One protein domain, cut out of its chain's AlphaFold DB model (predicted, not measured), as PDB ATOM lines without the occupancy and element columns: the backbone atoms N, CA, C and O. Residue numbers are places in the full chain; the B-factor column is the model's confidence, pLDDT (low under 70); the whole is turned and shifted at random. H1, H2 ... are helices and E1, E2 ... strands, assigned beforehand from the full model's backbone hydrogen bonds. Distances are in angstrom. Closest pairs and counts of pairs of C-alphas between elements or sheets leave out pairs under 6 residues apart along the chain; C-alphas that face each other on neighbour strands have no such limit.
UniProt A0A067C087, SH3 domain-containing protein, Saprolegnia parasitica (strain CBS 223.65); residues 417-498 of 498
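This is residues 417 to 498 of the 498 residues of the protein "SH3 domain-containing protein" of Saprolegnia parasitica (strain CBS 223.65) (UniProt A0A067C087). A strongly twisted three-stranded sheet, E1 - E2 - E3, and helix H1 leading away from its end make a corner, and the small hairpin E4 and E5 sits in it. The printed part has 82 residues with one named helix and five named strands, E1 E2 E3 H1 E4 E5, mixed in class. E1 E2 E3 is a meander, each strand the antiparallel neighbour of the one before. The whole is compact, radius of gyration of the C-alphas 12.1 A, spanning 32 by 30 by 23 A.

Find C-alpha 428 at (143.263, 121.993, 105.496), where E1, residues 428 to 432, begins. E2, residues 436 to 443, runs 22.6 A; E3, residues 446 to 455, runs 24.5 A and bends by 54 degrees at residue 450. H1, residues 456 to 469, runs 20.3 A. E4 is residues 485 to 487; E5, residues 493 to 495, ends at (148.688, 115.661, 116.087).

Look across the three hairpins for pairs within hydrogen-bond range: N 430 and O 438, 2.8 A; N 441 and O 448, 2.9 A; N 486 and O 494, 2.9 A. Every O i to N i+4 pair of H1 is within range. The closest C-alphas of E2 and E5 are Tyr 439 and Val 493, 7.1 A; of H1 and E4, Val 466 and Leu 487, 7.1 A.

The farthest C-alphas, Asp 444 and Glu 468, are 34.7 A apart. The printed part has no cut; H1 to E4 is a long link of 15 residues. Residue 498 alone has pLDDT under 70.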
ATOM      1  N   ASN A 417     133.719 127.293 103.796       84.69
ATOM      2  CA  ASN A 417     134.615 127.660 102.697       84.69
ATOM      3  C   ASN A 417     136.024 127.149 103.019       84.69
ATOM      4  O   ASN A 417     136.398 127.082 104.187       84.69
ATOM      5  N   ALA A 418     136.807 126.795 102.001       86.88
ATOM      6  CA  ALA A 418     138.236 126.542 102.174       86.88
ATOM      7  C   ALA A 418     138.960 127.878 102.408       86.88
ATOM      8  O   ALA A 418     138.701 128.841 101.680       86.88
ATOM      9  N   CYS A 419     139.837 127.947 103.411       83.44
ATOM     10  CA  CYS A 419     140.624 129.151 103.673       83.44
ATOM     11  C   CYS A 419     141.619 129.437 102.523       83.44
ATOM     12  O   CYS A 419     142.013 128.521 101.795       83.44
ATOM     13  N   PRO A 420     142.080 130.691 102.349       73.81
ATOM     14  CA  PRO A 420     143.098 131.018 101.354       73.81
ATOM     15  C   PRO A 420     144.341 130.126 101.488       73.81
ATOM     16  O   PRO A 420     144.915 130.008 102.567       73.81
ATOM     17  N   GLY A 421     144.745 129.492 100.384       71.06
ATOM     18  CA  GLY A 421     145.855 128.533 100.344       71.06
ATOM     19  C   GLY A 421     145.449 127.056 100.450       71.06
ATOM     20  O   GLY A 421     146.261 126.204 100.103       71.06
ATOM     21  N   THR A 422     144.210 126.730 100.844       82.75
ATOM     22  CA  THR A 422     143.707 125.342 100.877       82.75
ATOM     23  C   THR A 422     142.758 125.047  99.708       82.75
ATOM     24  O   THR A 422     142.181 125.949  99.095       82.75
ATOM     25  N   VAL A 423     142.626 123.768  99.341       80.81
ATOM     26  CA  VAL A 423     141.797 123.327  98.208       80.81
ATOM     27  C   VAL A 423     140.459 122.806  98.723       80.81
ATOM     28  O   VAL A 423     140.412 121.833  99.475       80.81
ATOM     29  N   GLN A 424     139.350 123.410  98.283       80.94
ATOM     30  CA  GLN A 424     138.007 122.943  98.638       80.94
ATOM     31  C   GLN A 424     137.769 121.524  98.100       80.94
ATOM     32  O   GLN A 424     137.568 121.328  96.902       80.94
ATOM     33  N   GLY A 425     137.763 120.542  99.002       80.69
ATOM     34  CA  GLY A 425     137.759 119.120  98.649       80.69
ATOM     35  C   GLY A 425     138.803 118.309  99.417       80.69
ATOM     36  O   GLY A 425     138.622 117.105  99.583       80.69
ATOM     37  N   GLU A 426     139.858 118.969  99.894       86.75
ATOM     38  CA  GLU A 426     141.057 118.358 100.473       86.75
ATOM     39  C   GLU A 426     141.214 118.707 101.965       86.75
ATOM     40  O   GLU A 426     140.387 119.410 102.552       86.75
ATOM     41  N   GLU A 427     142.266 118.180 102.596       90.06
ATOM     42  CA  GLU A 427     142.622 118.543 103.969       90.06
ATOM     43  C   GLU A 427     143.085 120.003 104.079       90.06
ATOM     44  O   GLU A 427     143.653 120.567 103.143       90.06
ATOM     45  N   GLY A 428     142.861 120.616 105.240       91.75
ATOM     46  CA  GLY A 428     143.263 121.993 105.496       91.75
ATOM     47  C   GLY A 428     142.305 122.749 106.407       91.75
ATOM     48  O   GLY A 428     141.376 122.188 106.992       91.75
ATOM     49  N   TRP A 429     142.538 124.055 106.500       92.12
ATOM     50  CA  TRP A 429     141.666 125.009 107.173       92.12
ATOM     51  C   TRP A 429     140.427 125.358 106.349       92.12
ATOM     52  O   TRP A 429     140.504 125.586 105.138       92.12
ATOM     53  N   TYR A 430     139.308 125.440 107.062       92.00
ATOM     54  CA  TYR A 430     137.997 125.837 106.582       92.00
ATOM     55  C   TYR A 430     137.362 126.850 107.544       92.00
ATOM     56  O   TYR A 430     137.456 126.708 108.766       92.00
ATOM     57  N   GLU A 431     136.687 127.854 106.996       90.12
ATOM     58  CA  GLU A 431     136.031 128.943 107.733       90.12
ATOM     59  C   GLU A 431     134.512 128.723 107.862       90.12
ATOM     60  O   GLU A 431     133.854 128.196 106.955       90.12
ATOM     61  N   HIS A 432     133.940 129.163 108.988       85.75
ATOM     62  CA  HIS A 432     132.497 129.255 109.198       85.75
ATOM     63  C   HIS A 432     132.088 130.678 109.601       85.75
ATOM     64  O   HIS A 432     132.315 131.134 110.723       85.75
ATOM     65  N   GLY A 433     131.445 131.393 108.676       81.44
ATOM     66  CA  GLY A 433     131.109 132.800 108.882       81.44
ATOM     67  C   GLY A 433     132.360 133.680 108.904       81.44
ATOM     68  O   GLY A 433     133.221 133.539 108.048       81.44
ATOM     69  N   GLU A 434     132.430 134.605 109.861       74.38
ATOM     70  CA  GLU A 434     133.397 135.718 109.874       74.38
ATOM     71  C   GLU A 434     134.447 135.612 111.002       74.38
ATOM     72  O   GLU A 434     135.225 136.544 111.187       74.38
ATOM     73  N   CYS A 435     134.424 134.556 111.833       80.50
ATOM     74  CA  CYS A 435     135.233 134.500 113.069       80.50
ATOM     75  C   CYS A 435     135.737 133.107 113.501       80.50
ATOM     76  O   CYS A 435     136.502 133.038 114.460       80.50
ATOM     77  N   GLU A 436     135.289 132.009 112.881       89.38
ATOM     78  CA  GLU A 436     135.562 130.639 113.351       89.38
ATOM     79  C   GLU A 436     136.259 129.818 112.257       89.38
ATOM     80  O   GLU A 436     135.712 129.645 111.163       89.38
ATOM     81  N   ARG A 437     137.449 129.281 112.558       90.69
ATOM     82  CA  ARG A 437     138.206 128.379 111.677       90.69
ATOM     83  C   ARG A 437     138.315 126.969 112.263       90.69
ATOM     84  O   ARG A 437     138.373 126.766 113.479       90.69
ATOM     85  N   TYR A 438     138.356 125.988 111.369       92.69
ATOM     86  CA  TYR A 438     138.346 124.555 111.653       92.69
ATOM     87  C   TYR A 438     139.321 123.835 110.713       92.69
ATOM     88  O   TYR A 438     139.292 124.084 109.510       92.69
ATOM     89  N   TYR A 439     140.145 122.916 111.218       92.19
ATOM     90  CA  TYR A 439     141.018 122.091 110.378       92.19
ATOM     91  C   TYR A 439     140.407 120.709 110.153       92.19
ATOM     92  O   TYR A 439     140.146 119.968 111.108       92.19
ATOM     93  N   PHE A 440     140.207 120.343 108.889       92.12
ATOM     94  CA  PHE A 440     139.676 119.046 108.477       92.12
ATOM     95  C   PHE A 440     140.748 118.201 107.788       92.12
ATOM     96  O   PHE A 440     141.579 118.715 107.044       92.12
ATOM     97  N   ILE A 441     140.674 116.887 107.994       91.50
ATOM     98  CA  ILE A 441     141.447 115.876 107.261       91.50
ATOM     99  C   ILE A 441     140.511 114.876 106.584       91.50
ATOM    100  O   ILE A 441     139.394 114.635 107.053       91.50
ATOM    101  N   LEU A 442     140.964 114.265 105.490       89.81
ATOM    102  CA  LEU A 442     140.230 113.201 104.808       89.81
ATOM    103  C   LEU A 442     140.793 111.832 105.211       89.81
ATOM    104  O   LEU A 442     141.885 111.455 104.800       89.81
ATOM    105  N   ILE A 443     140.007 111.060 105.962       88.81
ATOM    106  CA  ILE A 443     140.304 109.662 106.309       88.81
ATOM    107  C   ILE A 443     139.360 108.775 105.492       88.81
ATOM    108  O   ILE A 443     138.140 108.905 105.595       88.81
ATOM    109  N   ASP A 444     139.897 107.894 104.644       88.81
ATOM    110  CA  ASP A 444     139.129 107.066 103.694       88.81
ATOM    111  C   ASP A 444     138.140 107.871 102.819       88.81
ATOM    112  O   ASP A 444     136.998 107.450 102.599       88.81
ATOM    113  N   GLY A 445     138.523 109.084 102.402       85.81
ATOM    114  CA  GLY A 445     137.644 110.014 101.678       85.81
ATOM    115  C   GLY A 445     136.501 110.610 102.516       85.81
ATOM    116  O   GLY A 445     135.624 111.280 101.973       85.81
ATOM    117  N   LYS A 446     136.485 110.383 103.837       88.81
ATOM    118  CA  LYS A 446     135.521 110.957 104.784       88.81
ATOM    119  C   LYS A 446     136.174 112.104 105.544       88.81
ATOM    120  O   LYS A 446     137.239 111.951 106.139       88.81
ATOM    121  N   TRP A 447     135.497 113.241 105.561       89.31
ATOM    122  CA  TRP A 447     135.953 114.426 106.269       89.31
ATOM    123  C   TRP A 447     135.845 114.214 107.779       89.31
ATOM    124  O   TRP A 447     134.778 113.871 108.292       89.31
ATOM    125  N   SER A 448     136.956 114.424 108.475       90.19
ATOM    126  CA  SER A 448     137.067 114.357 109.929       90.19
ATOM    127  C   SER A 448     137.605 115.687 110.438       90.19
ATOM    128  O   SER A 448     138.627 116.168 109.952       90.19
ATOM    129  N   LEU A 449     136.911 116.292 111.400       90.88
ATOM    130  CA  LEU A 449     137.391 117.483 112.096       90.88
ATOM    131  C   LEU A 449     138.584 117.079 112.973       90.88
ATOM    132  O   LEU A 449     138.402 116.290 113.898       90.88
ATOM    133  N   LEU A 450     139.778 117.591 112.664       90.38
ATOM    134  CA  LEU A 450     141.005 117.328 113.425       90.38
ATOM    135  C   LEU A 450     141.243 118.392 114.498       90.38
ATOM    136  O   LEU A 450     141.775 118.073 115.551       90.38
ATOM    137  N   TYR A 451     140.884 119.652 114.236       91.62
ATOM    138  CA  TYR A 451     141.134 120.746 115.174       91.62
ATOM    139  C   TYR A 451     140.145 121.910 115.001       91.62
ATOM    140  O   TYR A 451     139.638 122.148 113.905       91.62
ATOM    141  N   GLY A 452     139.873 122.638 116.086       90.62
ATOM    142  CA  GLY A 452     138.934 123.763 116.147       90.62
ATOM    143  C   GLY A 452     137.702 123.507 117.040       90.62
ATOM    144  O   GLY A 452     137.563 122.414 117.601       90.62
ATOM    145  N   PRO A 453     136.790 124.491 117.182       91.12
ATOM    146  CA  PRO A 453     136.877 125.838 116.609       91.12
ATOM    147  C   PRO A 453     138.048 126.630 117.197       91.12
ATOM    148  O   PRO A 453     138.336 126.517 118.387       91.12
ATOM    149  N   MET A 454     138.698 127.423 116.354       90.62
ATOM    150  CA  MET A 454     139.711 128.414 116.722       90.62
ATOM    151  C   MET A 454     139.271 129.773 116.173       90.62
ATOM    152  O   MET A 454     138.574 129.810 115.152       90.62
ATOM    153  N   THR A 455     139.614 130.878 116.843       90.44
ATOM    154  CA  THR A 455     139.222 132.199 116.333       90.44
ATOM    155  C   THR A 455     140.069 132.606 115.129       90.44
ATOM    156  O   THR A 455     141.145 132.062 114.872       90.44
ATOM    157  N   ASP A 456     139.558 133.568 114.367       88.69
ATOM    158  CA  ASP A 456     140.284 134.193 113.263       88.69
ATOM    159  C   ASP A 456     141.549 134.923 113.757       88.69
ATOM    160  O   ASP A 456     142.627 134.766 113.190       88.69
ATOM    161  N   ASP A 457     141.430 135.626 114.888       90.19
ATOM    162  CA  ASP A 457     142.522 136.361 115.532       90.19
ATOM    163  C   ASP A 457     143.604 135.408 116.100       90.19
ATOM    164  O   ASP A 457     144.801 135.667 115.962       90.19
ATOM    165  N   ASP A 458     143.207 134.253 116.658       91.19
ATOM    166  CA  ASP A 458     144.139 133.174 117.025       91.19
ATOM    167  C   ASP A 458     144.870 132.625 115.789       91.19
ATOM    168  O   ASP A 458     146.081 132.418 115.829       91.19
ATOM    169  N   TYR A 459     144.156 132.375 114.682       91.12
ATOM    170  CA  TYR A 459     144.757 131.809 113.469       91.12
ATOM    171  C   TYR A 459     145.920 132.660 112.963       91.12
ATOM    172  O   TYR A 459     146.996 132.125 112.688       91.12
ATOM    173  N   GLU A 460     145.715 133.973 112.855       90.94
ATOM    174  CA  GLU A 460     146.747 134.892 112.377       90.94
ATOM    175  C   GLU A 460     147.929 134.956 113.355       90.94
ATOM    176  O   GLU A 460     149.083 134.914 112.919       90.94
ATOM    177  N   LEU A 461     147.671 134.924 114.668       92.69
ATOM    178  CA  LEU A 461     148.712 134.863 115.698       92.69
ATOM    179  C   LEU A 461     149.553 133.575 115.619       92.69
ATOM    180  O   LEU A 461     150.781 133.639 115.698       92.69
ATOM    181  N   PHE A 462     148.929 132.405 115.463       91.62
ATOM    182  CA  PHE A 462     149.656 131.132 115.390       91.62
ATOM    183  C   PHE A 462     150.383 130.944 114.054       91.62
ATOM    184  O   PHE A 462     151.511 130.456 114.058       91.62
ATOM    185  N   CYS A 463     149.817 131.407 112.934       91.12
ATOM    186  CA  CYS A 463     150.537 131.454 111.657       91.12
ATOM    187  C   CYS A 463     151.756 132.384 111.725       91.12
ATOM    188  O   CYS A 463     152.830 132.008 111.263       91.12
ATOM    189  N   SER A 464     151.615 133.557 112.352       92.62
ATOM    190  CA  SER A 464     152.726 134.502 112.534       92.62
ATOM    191  C   SER A 464     153.853 133.890 113.367       92.62
ATOM    192  O   SER A 464     154.999 133.913 112.936       92.62
ATOM    193  N   LYS A 465     153.537 133.242 114.498       92.38
ATOM    194  CA  LYS A 465     154.534 132.572 115.359       92.38
ATOM    195  C   LYS A 465     155.282 131.432 114.662       92.38
ATOM    196  O   LYS A 465     156.469 131.249 114.909       92.38
ATOM    197  N   VAL A 466     154.607 130.662 113.805       93.44
ATOM    198  CA  VAL A 466     155.249 129.593 113.016       93.44
ATOM    199  C   VAL A 466     156.283 130.167 112.040       93.44
ATOM    200  O   VAL A 466     157.345 129.573 111.869       93.44
ATOM    201  N   LEU A 467     155.998 131.327 111.434       91.56
ATOM    202  CA  LEU A 467     156.941 132.034 110.560       91.56
ATOM    203  C   LEU A 467     158.060 132.742 111.346       91.56
ATOM    204  O   LEU A 467     159.204 132.725 110.909       91.56
ATOM    205  N   GLU A 468     157.742 133.340 112.498       93.00
ATOM    206  CA  GLU A 468     158.683 134.073 113.363       93.00
ATOM    207  C   GLU A 468     159.758 133.154 113.960       93.00
ATOM    208  O   GLU A 468     160.944 133.473 113.916       93.00
ATOM    209  N   TYR A 469     159.350 132.002 114.503       89.50
ATOM    210  CA  TYR A 469     160.260 131.065 115.170       89.50
ATOM    211  C   TYR A 469     160.789 129.954 114.257       89.50
ATOM    212  O   TYR A 469     161.593 129.144 114.711       89.50
ATOM    213  N   ASP A 470     160.330 129.887 113.001       90.44
ATOM    214  CA  ASP A 470     160.659 128.838 112.022       90.44
ATOM    215  C   ASP A 470     160.496 127.402 112.590       90.44
ATOM    216  O   ASP A 470     161.249 126.470 112.282       90.44
ATOM    217  N   LEU A 471     159.485 127.217 113.445       90.44
ATOM    218  CA  LEU A 471     159.265 126.038 114.289       90.44
ATOM    219  C   LEU A 471     157.786 125.633 114.333       90.44
ATOM    220  O   LEU A 471     156.889 126.446 114.113       90.44
ATOM    221  N   MET A 472     157.526 124.366 114.670       90.94
ATOM    222  CA  MET A 472     156.166 123.876 114.902       90.94
ATOM    223  C   MET A 472     155.624 124.398 116.241       90.94
ATOM    224  O   MET A 472     156.169 124.072 117.296       90.94
ATOM    225  N   ILE A 473     154.537 125.173 116.214       93.25
ATOM    226  CA  ILE A 473     153.958 125.816 117.410       93.25
ATOM    227  C   ILE A 473     152.742 125.026 117.904       93.25
ATOM    228  O   ILE A 473     151.892 124.644 117.099       93.25
ATOM    229  N   GLU A 474     152.631 124.783 119.217       92.81
ATOM    230  CA  GLU A 474     151.438 124.135 119.783       92.81
ATOM    231  C   GLU A 474     150.222 125.066 119.694       92.81
ATOM    232  O   GLU A 474     150.269 126.228 120.100       92.81
ATOM    233  N   LEU A 475     149.129 124.535 119.157       91.12
ATOM    234  CA  LEU A 475     147.841 125.200 119.042       91.12
ATOM    235  C   LEU A 475     147.068 125.124 120.368       91.12
ATOM    236  O   LEU A 475     147.193 124.144 121.106       91.12
ATOM    237  N   PRO A 476     146.233 126.130 120.680       87.44
ATOM    238  CA  PRO A 476     145.611 126.245 121.990       87.44
ATOM    239  C   PRO A 476     144.593 125.121 122.267       87.44
ATOM    240  O   PRO A 476     144.012 124.554 121.330       87.44
ATOM    241  N   PRO A 477     144.315 124.810 123.547       86.50
ATOM    242  CA  PRO A 477     143.244 123.893 123.919       86.50
ATOM    243  C   PRO A 477     141.890 124.373 123.379       86.50
ATOM    244  O   PRO A 477     141.487 125.519 123.566       86.50
ATOM    245  N   THR A 478     141.148 123.462 122.754       85.31
ATOM    246  CA  THR A 478     139.781 123.674 122.256       85.31
ATOM    247  C   THR A 478     138.794 122.785 123.008       85.31
ATOM    248  O   THR A 478     139.163 121.812 123.664       85.31
ATOM    249  N   HIS A 479     137.496 123.052 122.857       78.00
ATOM    250  CA  HIS A 479     136.435 122.235 123.456       78.00
ATOM    251  C   HIS A 479     136.426 120.758 122.998       78.00
ATOM    252  O   HIS A 479     135.786 119.930 123.648       78.00
ATOM    253  N   LEU A 480     137.120 120.414 121.902       78.69
ATOM    254  CA  LEU A 480     137.331 119.030 121.453       78.69
ATOM    255  C   LEU A 480     138.714 118.465 121.830       78.69
ATOM    256  O   LEU A 480     138.829 117.258 122.042       78.69
ATOM    257  N   HIS A 481     139.756 119.300 121.900       78.50
ATOM    258  CA  HIS A 481     141.155 118.858 121.921       78.50
ATOM    259  C   HIS A 481     141.946 119.571 123.017       78.50
ATOM    260  O   HIS A 481     141.947 120.795 123.067       78.50
ATOM    261  N   LYS A 482     142.642 118.818 123.878       76.38
ATOM    262  CA  LYS A 482     143.400 119.397 125.000       76.38
ATOM    263  C   LYS A 482     144.780 119.913 124.581       76.38
ATOM    264  O   LYS A 482     144.999 121.110 124.613       76.38
ATOM    265  N   HIS A 483     145.679 119.007 124.201       82.00
ATOM    266  CA  HIS A 483     147.093 119.284 123.921       82.00
ATOM    267  C   HIS A 483     147.618 118.350 122.829       82.00
ATOM    268  O   HIS A 483     146.954 117.363 122.485       82.00
ATOM    269  N   GLY A 484     148.812 118.644 122.313       86.31
ATOM    270  CA  GLY A 484     149.506 117.821 121.321       86.31
ATOM    271  C   GLY A 484     149.120 118.108 119.864       86.31
ATOM    272  O   GLY A 484     149.396 117.299 118.982       86.31
ATOM    273  N   TYR A 485     148.453 119.231 119.592       92.06
ATOM    274  CA  TYR A 485     148.135 119.677 118.231       92.06
ATOM    275  C   TYR A 485     149.083 120.810 117.864       92.06
ATOM    276  O   TYR A 485     149.119 121.814 118.562       92.06
ATOM    277  N   TYR A 486     149.836 120.656 116.781       93.06
ATOM    278  CA  TYR A 486     150.875 121.600 116.371       93.06
ATOM    279  C   TYR A 486     150.617 122.109 114.958       93.06
ATOM    280  O   TYR A 486     150.211 121.338 114.084       93.06
ATOM    281  N   LEU A 487     150.878 123.393 114.732       93.69
ATOM    282  CA  LEU A 487     150.874 124.020 113.416       93.69
ATOM    283  C   LEU A 487     152.290 123.968 112.831       93.69
ATOM    284  O   LEU A 487     153.236 124.398 113.487       93.69
ATOM    285  N   ASP A 488     152.434 123.427 111.621       91.81
ATOM    286  CA  ASP A 488     153.695 123.430 110.868       91.81
ATOM    287  C   ASP A 488     153.771 124.595 109.865       91.81
ATOM    288  O   ASP A 488     152.764 125.249 109.599       91.81
ATOM    289  N   LYS A 489     154.952 124.816 109.271       90.44
ATOM    290  CA  LYS A 489     155.274 125.884 108.301       90.44
ATOM    291  C   LYS A 489     154.343 125.931 107.086       90.44
ATOM    292  O   LYS A 489     154.021 127.009 106.604       90.44
ATOM    293  N   ASP A 490     153.831 124.776 106.656       88.88
ATOM    294  CA  ASP A 490     152.798 124.647 105.611       88.88
ATOM    295  C   ASP A 490     151.383 125.078 106.080       88.88
ATOM    296  O   ASP A 490     150.382 124.782 105.425       88.88
ATOM    297  N   PHE A 491     151.267 125.664 107.276       90.19
ATOM    298  CA  PHE A 491     150.036 125.892 108.044       90.19
ATOM    299  C   PHE A 491     149.172 124.634 108.243       90.19
ATOM    300  O   PHE A 491     147.965 124.711 108.487       90.19
ATOM    301  N   LYS A 492     149.791 123.448 108.186       90.75
ATOM    302  CA  LYS A 492     149.128 122.162 108.428       90.75
ATOM    303  C   LYS A 492     149.111 121.810 109.908       90.75
ATOM    304  O   LYS A 492     150.137 121.888 110.579       90.75
ATOM    305  N   VAL A 493     147.959 121.357 110.399       92.25
ATOM    306  CA  VAL A 493     147.824 120.833 111.763       92.25
ATOM    307  C   VAL A 493     148.277 119.377 111.805       92.25
ATOM    308  O   VAL A 493     147.740 118.533 111.085       92.25
ATOM    309  N   ARG A 494     149.226 119.064 112.690       89.94
ATOM    310  CA  ARG A 494     149.636 117.694 113.023       89.94
ATOM    311  C   ARG A 494     149.303 117.386 114.478       89.94
ATOM    312  O   ARG A 494     149.587 118.189 115.362       89.94
ATOM    313  N   TYR A 495     148.752 116.203 114.732       88.12
ATOM    314  CA  TYR A 495     148.688 115.661 116.087       88.12
ATOM    315  C   TYR A 495     150.006 114.942 116.396       88.12
ATOM    316  O   TYR A 495     150.294 113.902 115.801       88.12
ATOM    317  N   ILE A 496     150.802 115.500 117.306       87.44
ATOM    318  CA  ILE A 496     151.989 114.850 117.862       87.44
ATOM    319  C   ILE A 496     151.586 114.291 119.222       87.44
ATOM    320  O   ILE A 496     151.165 115.018 120.122       87.44
ATOM    321  N   LYS A 497     151.693 112.973 119.360       73.50
ATOM    322  CA  LYS A 497     151.398 112.293 120.615       73.50
ATOM    323  C   LYS A 497     152.608 112.417 121.563       73.50
ATOM    324  O   LYS A 497     153.710 112.114 121.105       73.50
ATOM    325  N   PRO A 498     152.415 112.812 122.836       61.25
ATOM    326  CA  PRO A 498     153.445 112.705 123.871       61.25
ATOM    327  C   PRO A 498     153.698 111.245 124.298       61.25
ATOM    328  O   PRO A 498     152.791 110.390 124.111       61.25
TER     329      PRO A 498